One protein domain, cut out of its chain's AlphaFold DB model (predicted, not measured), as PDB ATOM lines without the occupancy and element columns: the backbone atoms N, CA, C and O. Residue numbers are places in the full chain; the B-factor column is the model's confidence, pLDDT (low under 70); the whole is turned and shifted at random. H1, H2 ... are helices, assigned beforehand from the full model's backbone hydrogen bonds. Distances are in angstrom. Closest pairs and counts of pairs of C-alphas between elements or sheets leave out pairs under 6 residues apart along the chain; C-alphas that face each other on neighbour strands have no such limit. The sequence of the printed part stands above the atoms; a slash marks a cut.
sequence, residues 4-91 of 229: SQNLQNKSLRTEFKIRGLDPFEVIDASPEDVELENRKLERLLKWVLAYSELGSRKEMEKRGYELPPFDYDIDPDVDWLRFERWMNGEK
ATOM      1  N   SER A   4     197.954 294.269 165.252       92.19
ATOM      2  CA  SER A   4     196.514 294.261 164.971       92.19
ATOM      3  C   SER A   4     196.138 293.269 163.867       92.19
ATOM      4  O   SER A   4     195.169 292.532 164.023       92.19
ATOM      5  N   GLN A   5     196.921 293.201 162.783       91.75
ATOM      6  CA  GLN A   5     196.674 292.279 161.665       91.75
ATOM      7  C   GLN A   5     196.776 290.812 162.109       91.75
ATOM      8  O   GLN A   5     195.929 289.998 161.752       91.75
ATOM      9  N   ASN A   6     197.761 290.487 162.947       93.12
ATOM     10  CA  ASN A   6     197.930 289.133 163.484       93.12
ATOM     11  C   ASN A   6     196.797 288.724 164.438       93.12
ATOM     12  O   ASN A   6     196.353 287.577 164.425       93.12
ATOM     13  N   LEU A   7     196.316 289.652 165.271       95.62
ATOM     14  CA  LEU A   7     195.186 289.390 166.169       95.62
ATOM     15  C   LEU A   7     193.892 289.145 165.388       95.62
ATOM     16  O   LEU A   7     193.170 288.198 165.698       95.62
ATOM     17  N   GLN A   8     193.631 289.951 164.358       96.38
ATOM     18  CA  GLN A   8     192.500 289.766 163.449       96.38
ATOM     19  C   GLN A   8     192.572 288.407 162.744       96.38
ATOM     20  O   GLN A   8     191.600 287.656 162.777       96.38
ATOM     21  N   ASN A   9     193.739 288.044 162.207       96.94
ATOM     22  CA  ASN A   9     193.962 286.756 161.556       96.94
ATOM     23  C   ASN A   9     193.615 285.577 162.470       96.94
ATOM     24  O   ASN A   9     192.816 284.703 162.129       96.94
ATOM     25  N   LYS A  10     194.160 285.603 163.692       96.81
ATOM     26  CA  LYS A  10     193.885 284.590 164.711       96.81
ATOM     27  C   LYS A  10     192.399 284.530 165.067       96.81
ATOM     28  O   LYS A  10     191.874 283.435 165.272       96.81
ATOM     29  N   SER A  11     191.727 285.677 165.145       97.88
ATOM     30  CA  SER A  11     190.287 285.750 165.401       97.88
ATOM     31  C   SER A  11     189.490 285.085 164.279       97.88
ATOM     32  O   SER A  11     188.664 284.223 164.555       97.88
ATOM     33  N   LEU A  12     189.780 285.410 163.018       98.12
ATOM     34  CA  LEU A  12     189.095 284.842 161.853       98.12
ATOM     35  C   LEU A  12     189.282 283.325 161.762       98.12
ATOM     36  O   LEU A  12     188.306 282.587 161.657       98.12
ATOM     37  N   ARG A  13     190.520 282.834 161.901       97.69
ATOM     38  CA  ARG A  13     190.806 281.389 161.944       97.69
ATOM     39  C   ARG A  13     190.059 280.688 163.088       97.69
ATOM     40  O   ARG A  13     189.615 279.552 162.945       97.69
ATOM     41  N   THR A  14     189.889 281.372 164.222       98.19
ATOM     42  CA  THR A  14     189.113 280.858 165.361       98.19
ATOM     43  C   THR A  14     187.623 280.753 165.030       98.19
ATOM     44  O   THR A  14     187.002 279.754 165.387       98.19
ATOM     45  N   GLU A  15     187.056 281.721 164.307       98.31
ATOM     46  CA  GLU A  15     185.656 281.678 163.865       98.31
ATOM     47  C   GLU A  15     185.368 280.478 162.950       98.31
ATOM     48  O   GLU A  15     184.358 279.796 163.140       98.31
ATOM     49  N   PHE A  16     186.254 280.168 162.000       98.12
ATOM     50  CA  PHE A  16     186.110 278.966 161.168       98.12
ATOM     51  C   PHE A  16     186.207 277.683 161.998       98.12
ATOM     52  O   PHE A  16     185.340 276.815 161.900       98.12
ATOM     53  N   LYS A  17     187.177 277.615 162.920       97.62
ATOM     54  CA  LYS A  17     187.324 276.472 163.829       97.62
ATOM     55  C   LYS A  17     186.076 276.226 164.683       97.62
ATOM     56  O   LYS A  17     185.695 275.076 164.872       97.62
ATOM     57  N   ILE A  18     185.430 277.280 165.193       97.88
ATOM     58  CA  ILE A  18     184.170 277.173 165.958       97.88
ATOM     59  C   ILE A  18     183.057 276.537 165.112       97.88
ATOM     60  O   ILE A  18     182.218 275.818 165.649       97.88
ATOM     61  N   ARG A  19     183.066 276.773 163.797       96.56
ATOM     62  CA  ARG A  19     182.098 276.223 162.837       96.56
ATOM     63  C   ARG A  19     182.483 274.840 162.311       96.56
ATOM     64  O   ARG A  19     181.721 274.271 161.544       96.56
ATOM     65  N   GLY A  20     183.632 274.300 162.723       96.94
ATOM     66  CA  GLY A  20     184.135 273.019 162.224       96.94
ATOM     67  C   GLY A  20     184.600 273.069 160.768       96.94
ATOM     68  O   GLY A  20     184.625 272.031 160.122       96.94
ATOM     69  N   LEU A  21     184.954 274.253 160.263       97.31
ATOM     70  CA  LEU A  21     185.418 274.457 158.893       97.31
ATOM     71  C   LEU A  21     186.921 274.752 158.883       97.31
ATOM     72  O   LEU A  21     187.401 275.533 159.713       97.31
ATOM     73  N   ASP A  22     187.648 274.179 157.926       96.94
ATOM     74  CA  ASP A  22     189.008 274.603 157.590       96.94
ATOM     75  C   ASP A  22     188.958 275.519 156.356       96.94
ATOM     76  O   ASP A  22     188.625 275.050 155.267       96.94
ATOM     77  N   PRO A  23     189.242 276.831 156.489       95.81
ATOM     78  CA  PRO A  23     189.204 277.740 155.350       95.81
ATOM     79  C   PRO A  23     190.274 277.405 154.304       95.81
ATOM     80  O   PRO A  23     190.086 277.726 153.137       95.81
ATOM     81  N   PHE A  24     191.371 276.745 154.682       94.94
ATOM     82  CA  PHE A  24     192.477 276.470 153.764       94.94
ATOM     83  C   PHE A  24     192.246 275.264 152.852       94.94
ATOM     84  O   PHE A  24     193.074 274.977 151.995       94.94
ATOM     85  N   GLU A  25     191.108 274.585 152.991       92.75
ATOM     86  CA  GLU A  25     190.648 273.646 151.970       92.75
ATOM     87  C   GLU A  25     190.179 274.389 150.707       92.75
ATOM     88  O   GLU A  25     190.278 273.859 149.606       92.75
ATOM     89  N   VAL A  26     189.693 275.627 150.843       92.75
ATOM     90  CA  VAL A  26     189.001 276.345 149.759       92.75
ATOM     91  C   VAL A  26     189.682 277.641 149.313       92.75
ATOM     92  O   VAL A  26     189.378 278.164 148.239       92.75
ATOM     93  N   ILE A  27     190.609 278.158 150.120       93.25
ATOM     94  CA  ILE A  27     191.468 279.296 149.781       93.25
ATOM     95  C   ILE A  27     192.932 278.976 150.085       93.25
ATOM     96  O   ILE A  27     193.250 278.286 151.053       93.25
ATOM     97  N   ASP A  28     193.838 279.554 149.313       92.56
ATOM     98  CA  ASP A  28     195.270 279.438 149.526       92.56
ATOM     99  C   ASP A  28     195.712 280.287 150.715       92.56
ATOM    100  O   ASP A  28     195.452 281.500 150.796       92.56
ATOM    101  N   ALA A  29     196.456 279.651 151.619       92.81
ATOM    102  CA  ALA A  29     197.119 280.337 152.714       92.81
ATOM    103  C   ALA A  29     198.090 281.398 152.175       92.81
ATOM    104  O   ALA A  29     198.766 281.211 151.165       92.81
ATOM    105  N   SER A  30     198.187 282.527 152.870       93.12
ATOM    106  CA  SER A  30     199.107 283.609 152.504       93.12
ATOM    107  C   SER A  30     199.895 284.034 153.742       93.12
ATOM    108  O   SER A  30     199.779 285.173 154.192       93.12
ATOM    109  N   PRO A  31     200.703 283.129 154.332       90.00
ATOM    110  CA  PRO A  31     201.370 283.384 155.611       90.00
ATOM    111  C   PRO A  31     202.373 284.544 155.541       90.00
ATOM    112  O   PRO A  31     202.667 285.169 156.560       90.00
ATOM    113  N   GLU A  32     202.888 284.840 154.348       93.62
ATOM    114  CA  GLU A  32     203.815 285.948 154.099       93.62
ATOM    115  C   GLU A  32     203.097 287.301 153.925       93.62
ATOM    116  O   GLU A  32     203.714 288.350 154.112       93.62
ATOM    117  N   ASP A  33     201.786 287.289 153.650       95.38
ATOM    118  CA  ASP A  33     200.928 288.472 153.518       95.38
ATOM    119  C   ASP A  33     199.647 288.311 154.355       95.38
ATOM    120  O   ASP A  33     198.558 287.987 153.872       95.38
ATOM    121  N   VAL A  34     199.784 288.578 155.657       95.62
ATOM    122  CA  VAL A  34     198.680 288.483 156.629       95.62
ATOM    123  C   VAL A  34     197.521 289.426 156.296       95.62
ATOM    124  O   VAL A  34     196.381 289.150 156.665       95.62
ATOM    125  N   GLU A  35     197.773 290.543 155.613       96.06
ATOM    126  CA  GLU A  35     196.696 291.453 155.230       96.06
ATOM    127  C   GLU A  35     195.843 290.851 154.112       96.06
ATOM    128  O   GLU A  35     194.612 290.865 154.207       96.06
ATOM    129  N   LEU A  36     196.483 290.285 153.087       95.12
ATOM    130  CA  LEU A  36     195.795 289.530 152.047       95.12
ATOM    131  C   LEU A  36     195.025 288.351 152.639       95.12
ATOM    132  O   LEU A  36     193.845 288.190 152.327       95.12
ATOM    133  N   GLU A  37     195.652 287.581 153.528       96.00
ATOM    134  CA  GLU A  37     194.989 286.445 154.165       96.00
ATOM    135  C   GLU A  37     193.760 286.887 154.972       96.00
ATOM    136  O   GLU A  37     192.695 286.286 154.847       96.00
ATOM    137  N   ASN A  38     193.855 287.983 155.739       96.94
ATOM    138  CA  ASN A  38     192.709 288.536 156.464       96.94
ATOM    139  C   ASN A  38     191.568 288.911 155.517       96.94
ATOM    140  O   ASN A  38     190.426 288.556 155.793       96.94
ATOM    141  N   ARG A  39     191.856 289.567 154.384       96.06
ATOM    142  CA  ARG A  39     190.822 289.912 153.393       96.06
ATOM    143  C   ARG A  39     190.145 288.669 152.810       96.06
ATOM    144  O   ARG A  39     188.921 288.663 152.673       96.06
ATOM    145  N   LYS A  40     190.918 287.624 152.483       95.75
ATOM    146  CA  LYS A  40     190.377 286.345 151.991       95.75
ATOM    147  C   LYS A  40     189.468 285.698 153.042       95.75
ATOM    148  O   LYS A  40     188.312 285.398 152.751       95.75
ATOM    149  N   LEU A  41     189.951 285.577 154.281       97.19
ATOM    150  CA  LEU A  41     189.208 284.995 155.401       97.19
ATOM    151  C   LEU A  41     187.932 285.779 155.738       97.19
ATOM    152  O   LEU A  41     186.898 285.171 155.994       97.19
ATOM    153  N   GLU A  42     187.965 287.113 155.718       97.50
ATOM    154  CA  GLU A  42     186.778 287.950 155.943       97.50
ATOM    155  C   GLU A  42     185.730 287.768 154.848       97.50
ATOM    156  O   GLU A  42     184.541 287.603 155.143       97.50
ATOM    157  N   ARG A  43     186.165 287.774 153.581       96.19
ATOM    158  CA  ARG A  43     185.277 287.551 152.438       96.19
ATOM    159  C   ARG A  43     184.629 286.170 152.524       96.19
ATOM    160  O   ARG A  43     183.414 286.073 152.359       96.19
ATOM    161  N   LEU A  44     185.412 285.136 152.830       97.19
ATOM    162  CA  LEU A  44     184.923 283.770 153.001       97.19
ATOM    163  C   LEU A  44     183.972 283.651 154.201       97.19
ATOM    164  O   LEU A  44     182.896 283.074 154.071       97.19
ATOM    165  N   LEU A  45     184.292 284.258 155.348       97.88
ATOM    166  CA  LEU A  45     183.435 284.204 156.536       97.88
ATOM    167  C   LEU A  45     182.085 284.881 156.282       97.88
ATOM    168  O   LEU A  45     181.051 284.366 156.703       97.88
ATOM    169  N   LYS A  46     182.067 286.002 155.548       97.69
ATOM    170  CA  LYS A  46     180.819 286.655 155.124       97.69
ATOM    171  C   LYS A  46     179.933 285.701 154.317       97.69
ATOM    172  O   LYS A  46     178.729 285.653 154.555       97.69
ATOM    173  N   TRP A  47     180.525 284.936 153.402       97.38
ATOM    174  CA  TRP A  47     179.826 283.911 152.625       97.38
ATOM    175  C   TRP A  47     179.300 282.770 153.497       97.38
ATOM    176  O   TRP A  47     178.127 282.430 153.394       97.38
ATOM    177  N   VAL A  48     180.125 282.232 154.400       97.81
ATOM    178  CA  VAL A  48     179.724 281.173 155.347       97.81
ATOM    179  C   VAL A  48     178.534 281.606 156.198       97.81
ATOM    180  O   VAL A  48     177.580 280.847 156.368       97.81
ATOM    181  N   LEU A  49     178.564 282.833 156.723       97.69
ATOM    182  CA  LEU A  49     177.471 283.388 157.519       97.69
ATOM    183  C   LEU A  49     176.196 283.551 156.686       97.69
ATOM    184  O   LEU A  49     175.129 283.138 157.132       97.69
ATOM    185  N   ALA A  50     176.313 284.101 155.475       97.88
ATOM    186  CA  ALA A  50     175.176 284.269 154.576       97.88
ATOM    187  C   ALA A  50     174.559 282.921 154.176       97.88
ATOM    188  O   ALA A  50     173.342 282.768 154.226       97.88
ATOM    189  N   TYR A  51     175.379 281.918 153.854       97.44
ATOM    190  CA  TYR A  51     174.891 280.586 153.507       97.44
ATOM    191  C   TYR A  51     174.235 279.895 154.702       97.44
ATOM    192  O   TYR A  51     173.193 279.269 154.550       97.44
ATOM    193  N   SER A  52     174.787 280.066 155.905       96.56
ATOM    194  CA  SER A  52     174.188 279.535 157.136       96.56
ATOM    195  C   SER A  52     172.810 280.149 157.434       96.56
ATOM    196  O   SER A  52     171.971 279.495 158.047       96.56
ATOM    197  N   GLU A  53     172.564 281.393 157.008       97.56
ATOM    198  CA  GLU A  53     171.262 282.066 157.132       97.56
ATOM    199  C   GLU A  53     170.284 281.670 156.012       97.56
ATOM    200  O   GLU A  53     169.104 281.434 156.270       97.56
ATOM    201  N   LEU A  54     170.759 281.617 154.765       97.00
ATOM    202  CA  LEU A  54     169.925 281.473 153.564       97.00
ATOM    203  C   LEU A  54     169.716 280.013 153.131       97.00
ATOM    204  O   LEU A  54     168.732 279.700 152.459       97.00
ATOM    205  N   GLY A  55     170.637 279.124 153.497       94.19
ATOM    206  CA  GLY A  55     170.543 277.670 153.363       94.19
ATOM    207  C   GLY A  55     170.604 277.102 151.944       94.19
ATOM    208  O   GLY A  55     170.446 275.895 151.790       94.19
ATOM    209  N   SER A  56     170.779 277.923 150.902       95.00
ATOM    210  CA  SER A  56     170.896 277.426 149.523       95.00
ATOM    211  C   SER A  56     171.555 278.424 148.574       95.00
ATOM    212  O   SER A  56     171.389 279.641 148.730       95.00
ATOM    213  N   ARG A  57     172.200 277.903 147.521       94.69
ATOM    214  CA  ARG A  57     172.683 278.676 146.366       94.69
ATOM    215  C   ARG A  57     171.639 279.648 145.814       94.69
ATOM    216  O   ARG A  57     171.901 280.837 145.677       94.69
ATOM    217  N   LYS A  58     170.418 279.172 145.567       96.38
ATOM    218  CA  LYS A  58     169.344 279.986 144.973       96.38
ATOM    219  C   LYS A  58     169.015 281.236 145.794       96.38
ATOM    220  O   LYS A  58     168.731 282.292 145.231       96.38
ATOM    221  N   GLU A  59     168.988 281.126 147.122       97.50
ATOM    222  CA  GLU A  59     168.708 282.277 147.988       97.50
ATOM    223  C   GLU A  59     169.928 283.196 148.142       97.50
ATOM    224  O   GLU A  59     169.764 284.415 148.229       97.50
ATOM    225  N   MET A  60     171.140 282.637 148.106       97.06
ATOM    226  CA  MET A  60     172.397 283.390 148.059       97.06
ATOM    227  C   MET A  60     172.490 284.264 146.800       97.06
ATOM    228  O   MET A  60     172.690 285.478 146.907       97.06
ATOM    229  N   GLU A  61     172.243 283.693 145.621       96.19
ATOM    230  CA  GLU A  61     172.292 284.401 144.333       96.19
ATOM    231  C   GLU A  61     171.304 285.574 144.287       96.19
ATOM    232  O   GLU A  61     171.664 286.684 143.897       96.19
ATOM    233  N   LYS A  62     170.078 285.402 144.807       96.75
ATOM    234  CA  LYS A  62     169.095 286.502 144.931       96.75
ATOM    235  C   LYS A  62     169.587 287.681 145.776       96.75
ATOM    236  O   LYS A  62     169.037 288.778 145.677       96.75
ATOM    237  N   ARG A  63     170.568 287.459 146.651       95.69
ATOM    238  CA  ARG A  63     171.193 288.477 147.508       95.69
ATOM    239  C   ARG A  63     172.515 289.001 146.933       95.69
ATOM    240  O   ARG A  63     173.188 289.774 147.612       95.69
ATOM    241  N   GLY A  64     172.857 288.626 145.698       94.75
ATOM    242  CA  GLY A  64     174.071 289.049 144.996       94.75
ATOM    243  C   GLY A  64     175.311 288.217 145.331       94.75
ATOM    244  O   GLY A  64     176.427 288.653 145.056       94.75
ATOM    245  N   TYR A  65     175.142 287.049 145.955       93.38
ATOM    246  CA  TYR A  65     176.221 286.083 146.147       93.38
ATOM    247  C   TYR A  65     176.212 285.107 144.971       93.38
ATOM    248  O   TYR A  65     175.547 284.082 145.033       93.38
ATOM    249  N   GLU A  66     176.896 285.460 143.886       90.50
ATOM    250  CA  GLU A  66     176.886 284.668 142.645       90.50
ATOM    251  C   GLU A  66     178.047 283.671 142.574       90.50
ATOM    252  O   GLU A  66     177.841 282.535 142.160       90.50
ATOM    253  N   LEU A  67     179.241 284.071 143.032       90.12
ATOM    254  CA  LEU A  67     180.475 283.282 142.936       90.12
ATOM    255  C   LEU A  67     181.146 283.114 144.305       90.12
ATOM    256  O   LEU A  67     181.598 284.127 144.873       90.12
ATOM    257  N   PRO A  68     181.216 281.880 144.845       91.31
ATOM    258  CA  PRO A  68     181.950 281.597 146.070       91.31
ATOM    259  C   PRO A  68     183.383 282.145 146.008       91.31
ATOM    260  O   PRO A  68     184.000 282.160 144.948       91.31
ATOM    261  N   PRO A  69     183.942 282.654 147.120       89.75
ATOM    262  CA  PRO A  69     185.227 283.342 147.108       89.75
ATOM    263  C   PRO A  69     186.392 282.347 147.188       89.75
ATOM    264  O   PRO A  69     187.164 282.394 148.147       89.75
ATOM    265  N   PHE A  70     186.477 281.431 146.224       86.81
ATOM    266  CA  PHE A  70     187.540 280.430 146.118       86.81
ATOM    267  C   PHE A  70     188.690 280.973 145.264       86.81
ATOM    268  O   PHE A  70     188.490 281.859 144.438       86.81
ATOM    269  N   ASP A  71     189.905 280.468 145.484       78.31
ATOM    270  CA  ASP A  71     191.080 280.885 144.697       78.31
ATOM    271  C   ASP A  71     191.174 280.166 143.328       78.31
ATOM    272  O   ASP A  71     191.991 280.540 142.490       78.31
ATOM    273  N   TYR A  72     190.306 279.182 143.067       65.19
ATOM    274  CA  TYR A  72     190.323 278.327 141.873       65.19
ATOM    275  C   TYR A  72     189.063 278.550 141.022       65.19
ATOM    276  O   TYR A  72     188.203 277.682 140.941       65.19
ATOM    277  N   ASP A  73     188.979 279.750 140.450       59.81
ATOM    278  CA  ASP A  73     187.857 280.315 139.681       59.81
ATOM    279  C   ASP A  73     187.828 279.721 138.259       59.81
ATOM    280  O   ASP A  73     188.417 280.270 137.323       59.81
ATOM    281  N   ILE A  74     187.239 278.532 138.111       62.22
ATOM    282  CA  ILE A  74     187.190 277.811 136.823       62.22
ATOM    283  C   ILE A  74     185.778 277.833 136.259       62.22
ATOM    284  O   ILE A  74     185.578 278.232 135.112       62.22
ATOM    285  N   ASP A  75     184.806 277.424 137.074       82.25
ATOM    286  CA  ASP A  75     183.401 277.352 136.699       82.25
ATOM    287  C   ASP A  75     182.494 277.627 137.921       82.25
ATOM    288  O   ASP A  75     182.680 277.010 138.977       82.25
ATOM    289  N   PRO A  76     181.490 278.521 137.799       86.31
ATOM    290  CA  PRO A  76     180.586 278.864 138.896       86.31
ATOM    291  C   PRO A  76     179.858 277.668 139.514       86.31
ATOM    292  O   PRO A  76     179.640 277.641 140.726       86.31
ATOM    293  N   ASP A  77     179.450 276.685 138.708       88.44
ATOM    294  CA  ASP A  77     178.712 275.522 139.196       88.44
ATOM    295  C   ASP A  77     179.627 274.584 139.987       88.44
ATOM    296  O   ASP A  77     179.216 274.056 141.027       88.44
ATOM    297  N   VAL A  78     180.879 274.431 139.549       87.81
ATOM    298  CA  VAL A  78     181.908 273.667 140.269       87.81
ATOM    299  C   VAL A  78     182.244 274.317 141.609       87.81
ATOM    300  O   VAL A  78     182.279 273.630 142.634       87.81
ATOM    301  N   ASP A  79     182.426 275.635 141.643       90.19
ATOM    302  CA  ASP A  79     182.721 276.343 142.890       90.19
ATOM    303  C   ASP A  79     181.558 276.283 143.877       90.19
ATOM    304  O   ASP A  79     181.772 276.077 145.075       90.19
ATOM    305  N   TRP A  80     180.319 276.372 143.389       92.31
ATOM    306  CA  TRP A  80     179.140 276.153 144.221       92.31
ATOM    307  C   TRP A  80     179.083 274.741 144.792       92.31
ATOM    308  O   TRP A  80     178.881 274.594 145.997       92.31
ATOM    309  N   LEU A  81     179.299 273.713 143.968       91.94
ATOM    310  CA  LEU A  81     179.321 272.330 144.439       91.94
ATOM    311  C   LEU A  81     180.362 272.148 145.547       91.94
ATOM    312  O   LEU A  81     180.061 271.592 146.603       91.94
ATOM    313  N   ARG A  82     181.587 272.632 145.328       91.81
ATOM    314  CA  ARG A  82     182.666 272.529 146.315       91.81
ATOM    315  C   ARG A  82     182.328 273.304 147.588       91.81
ATOM    316  O   ARG A  82     182.552 272.790 148.681       91.81
ATOM    317  N   PHE A  83     181.743 274.495 147.468       94.06
ATOM    318  CA  PHE A  83     181.304 275.286 148.616       94.06
ATOM    319  C   PHE A  83     180.225 274.577 149.437       94.06
ATOM    320  O   PHE A  83     180.342 274.508 150.658       94.06
ATOM    321  N   GLU A  84     179.206 274.002 148.797       95.06
ATOM    322  CA  GLU A  84     178.143 273.275 149.496       95.06
ATOM    323  C   GLU A  84     178.677 272.000 150.169       95.06
ATOM    324  O   GLU A  84     178.348 271.738 151.327       95.06
ATOM    325  N   ARG A  85     179.564 271.249 149.498       94.75
ATOM    326  CA  ARG A  85     180.257 270.087 150.084       94.75
ATOM    327  C   ARG A  85     181.061 270.484 151.321       94.75
ATOM    328  O   ARG A  85     180.876 269.893 152.382       94.75
ATOM    329  N   TRP A  86     181.878 271.530 151.211       96.06
ATOM    330  CA  TRP A  86     182.677 272.057 152.317       96.06
ATOM    331  C   TRP A  86     181.810 272.523 153.494       96.06
ATOM    332  O   TRP A  86     182.062 272.149 154.637       96.06
ATOM    333  N   MET A  87     180.725 273.257 153.223       96.62
ATOM    334  CA  MET A  87     179.763 273.687 154.246       96.62
ATOM    335  C   MET A  87     179.079 272.514 154.965       96.62
ATOM    336  O   MET A  87     178.696 272.655 156.126       96.62
ATOM    337  N   ASN A  88     178.953 271.362 154.304       95.38
ATOM    338  CA  ASN A  88     178.407 270.130 154.874       95.38
ATOM    339  C   ASN A  88     179.472 269.235 155.543       95.38
ATOM    340  O   ASN A  88     179.136 268.157 156.037       95.38
ATOM    341  N   GLY A  89     180.741 269.658 155.581       95.12
ATOM    342  CA  GLY A  89     181.852 268.858 156.109       95.12
ATOM    343  C   GLY A  89     182.227 267.665 155.223       95.12
ATOM    344  O   GLY A  89     182.831 266.702 155.701       95.12
ATOM    345  N   GLU A  90     181.842 267.693 153.948       95.25
ATOM    346  CA  GLU A  90     182.221 266.693 152.955       95.25
ATOM    347  C   GLU A  90     183.556 267.053 152.299       95.25
ATOM    348  O   GLU A  90     183.902 268.223 152.140       95.25
ATOM    349  N   LYS A  91     184.287 266.033 151.832       93.19
ATOM    350  CA  LYS A  91     185.507 266.253 151.054       93.19
ATOM    351  C   LYS A  91     185.195 267.002 149.752       93.19
ATOM    352  O   LYS A  91     184.332 266.574 148.979       93.19
TER     353      LYS A  91
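What this domain is: This is residues 4 to 91 of the 229 residues of an uncharacterized protein of Candidatus Lokiarchaeota archaeon (UniProt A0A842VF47). One long helix, H2, makes the backbone of the shape; H1 runs beside its first part in the same direction, the short H3 turns a corner at its far end, and H4 stands nearly crosswise to it, with its last residue, Met 87, near Val 48 of H2. Two long loops join these parts: residues 19 to 33 lead from the end of H1 back to the beginning of H2, and residues 62 to 75 lead from H3 to H4. The printed part has 88 residues, with four named helices in the order H1, H2, H3, H4 and no named strand, and its class is all helix. It is compact, with a radius of gyration of the C-alphas of 12.8 A, and the C-alphas span 36 by 26 by 26 A.

How they stand to each other: Start at Ser 4, where H1, residues 4 to 18, begins. It touches H2, residues 34 to 54; look for their closest C-alphas at Asn 9 and Asn 38, 5.5 A apart. The two run the same way at a shallow tilt of 34 degrees, only just short of steep. Farther along, residues 50 to 54 of H2 alone touch H3, residues 57 to 61, and only at the corner by their link; their closest C-alphas, those of Leu 54 and Met 60, are 6.3 A apart. H4, residues 76 to 87, is close to H2 but not clearly touching, with the closest C-alphas, those of Val 48 and Met 87, 7.6 A apart. Their lines are about perpendicular, at 83 degrees. H4 is also close to H3 but not clearly touching: the closest C-alphas, those of Arg 57 and Trp 80, are 7.3 A apart. H1 is apart from H3 and from H4. In H1, H2, H3 and H4 every O i to N i+4 pair is within hydrogen-bond range.

Where its parts are: Find C-alpha 4 at (196.514, 294.261, 164.971); from there H1 runs 21.1 A to C-alpha 18. Next find C-alpha 34 at (198.680, 288.483, 156.629), where H2 begins its 29.8 A to C-alpha 54. H3 is short, with C-alphas 57 and 61 at its ends. H4 runs 16.2 A from C-alpha 76 to C-alpha 87 at (179.763, 273.687, 154.246).

The domain as a whole: The two C-alphas farthest apart are those of Ser 4 and Lys 58, 36.6 A. The printed part, residues 4 to 91, has no cut. The links H1 to H2 and H3 to H4 are long, with 15 and 14 residues; the link H2 to H3 is tight. Look at the B-factor column for the model's confidence: the mean pLDDT of the printed part is 93.5, and residues 72 to 74 are under 70.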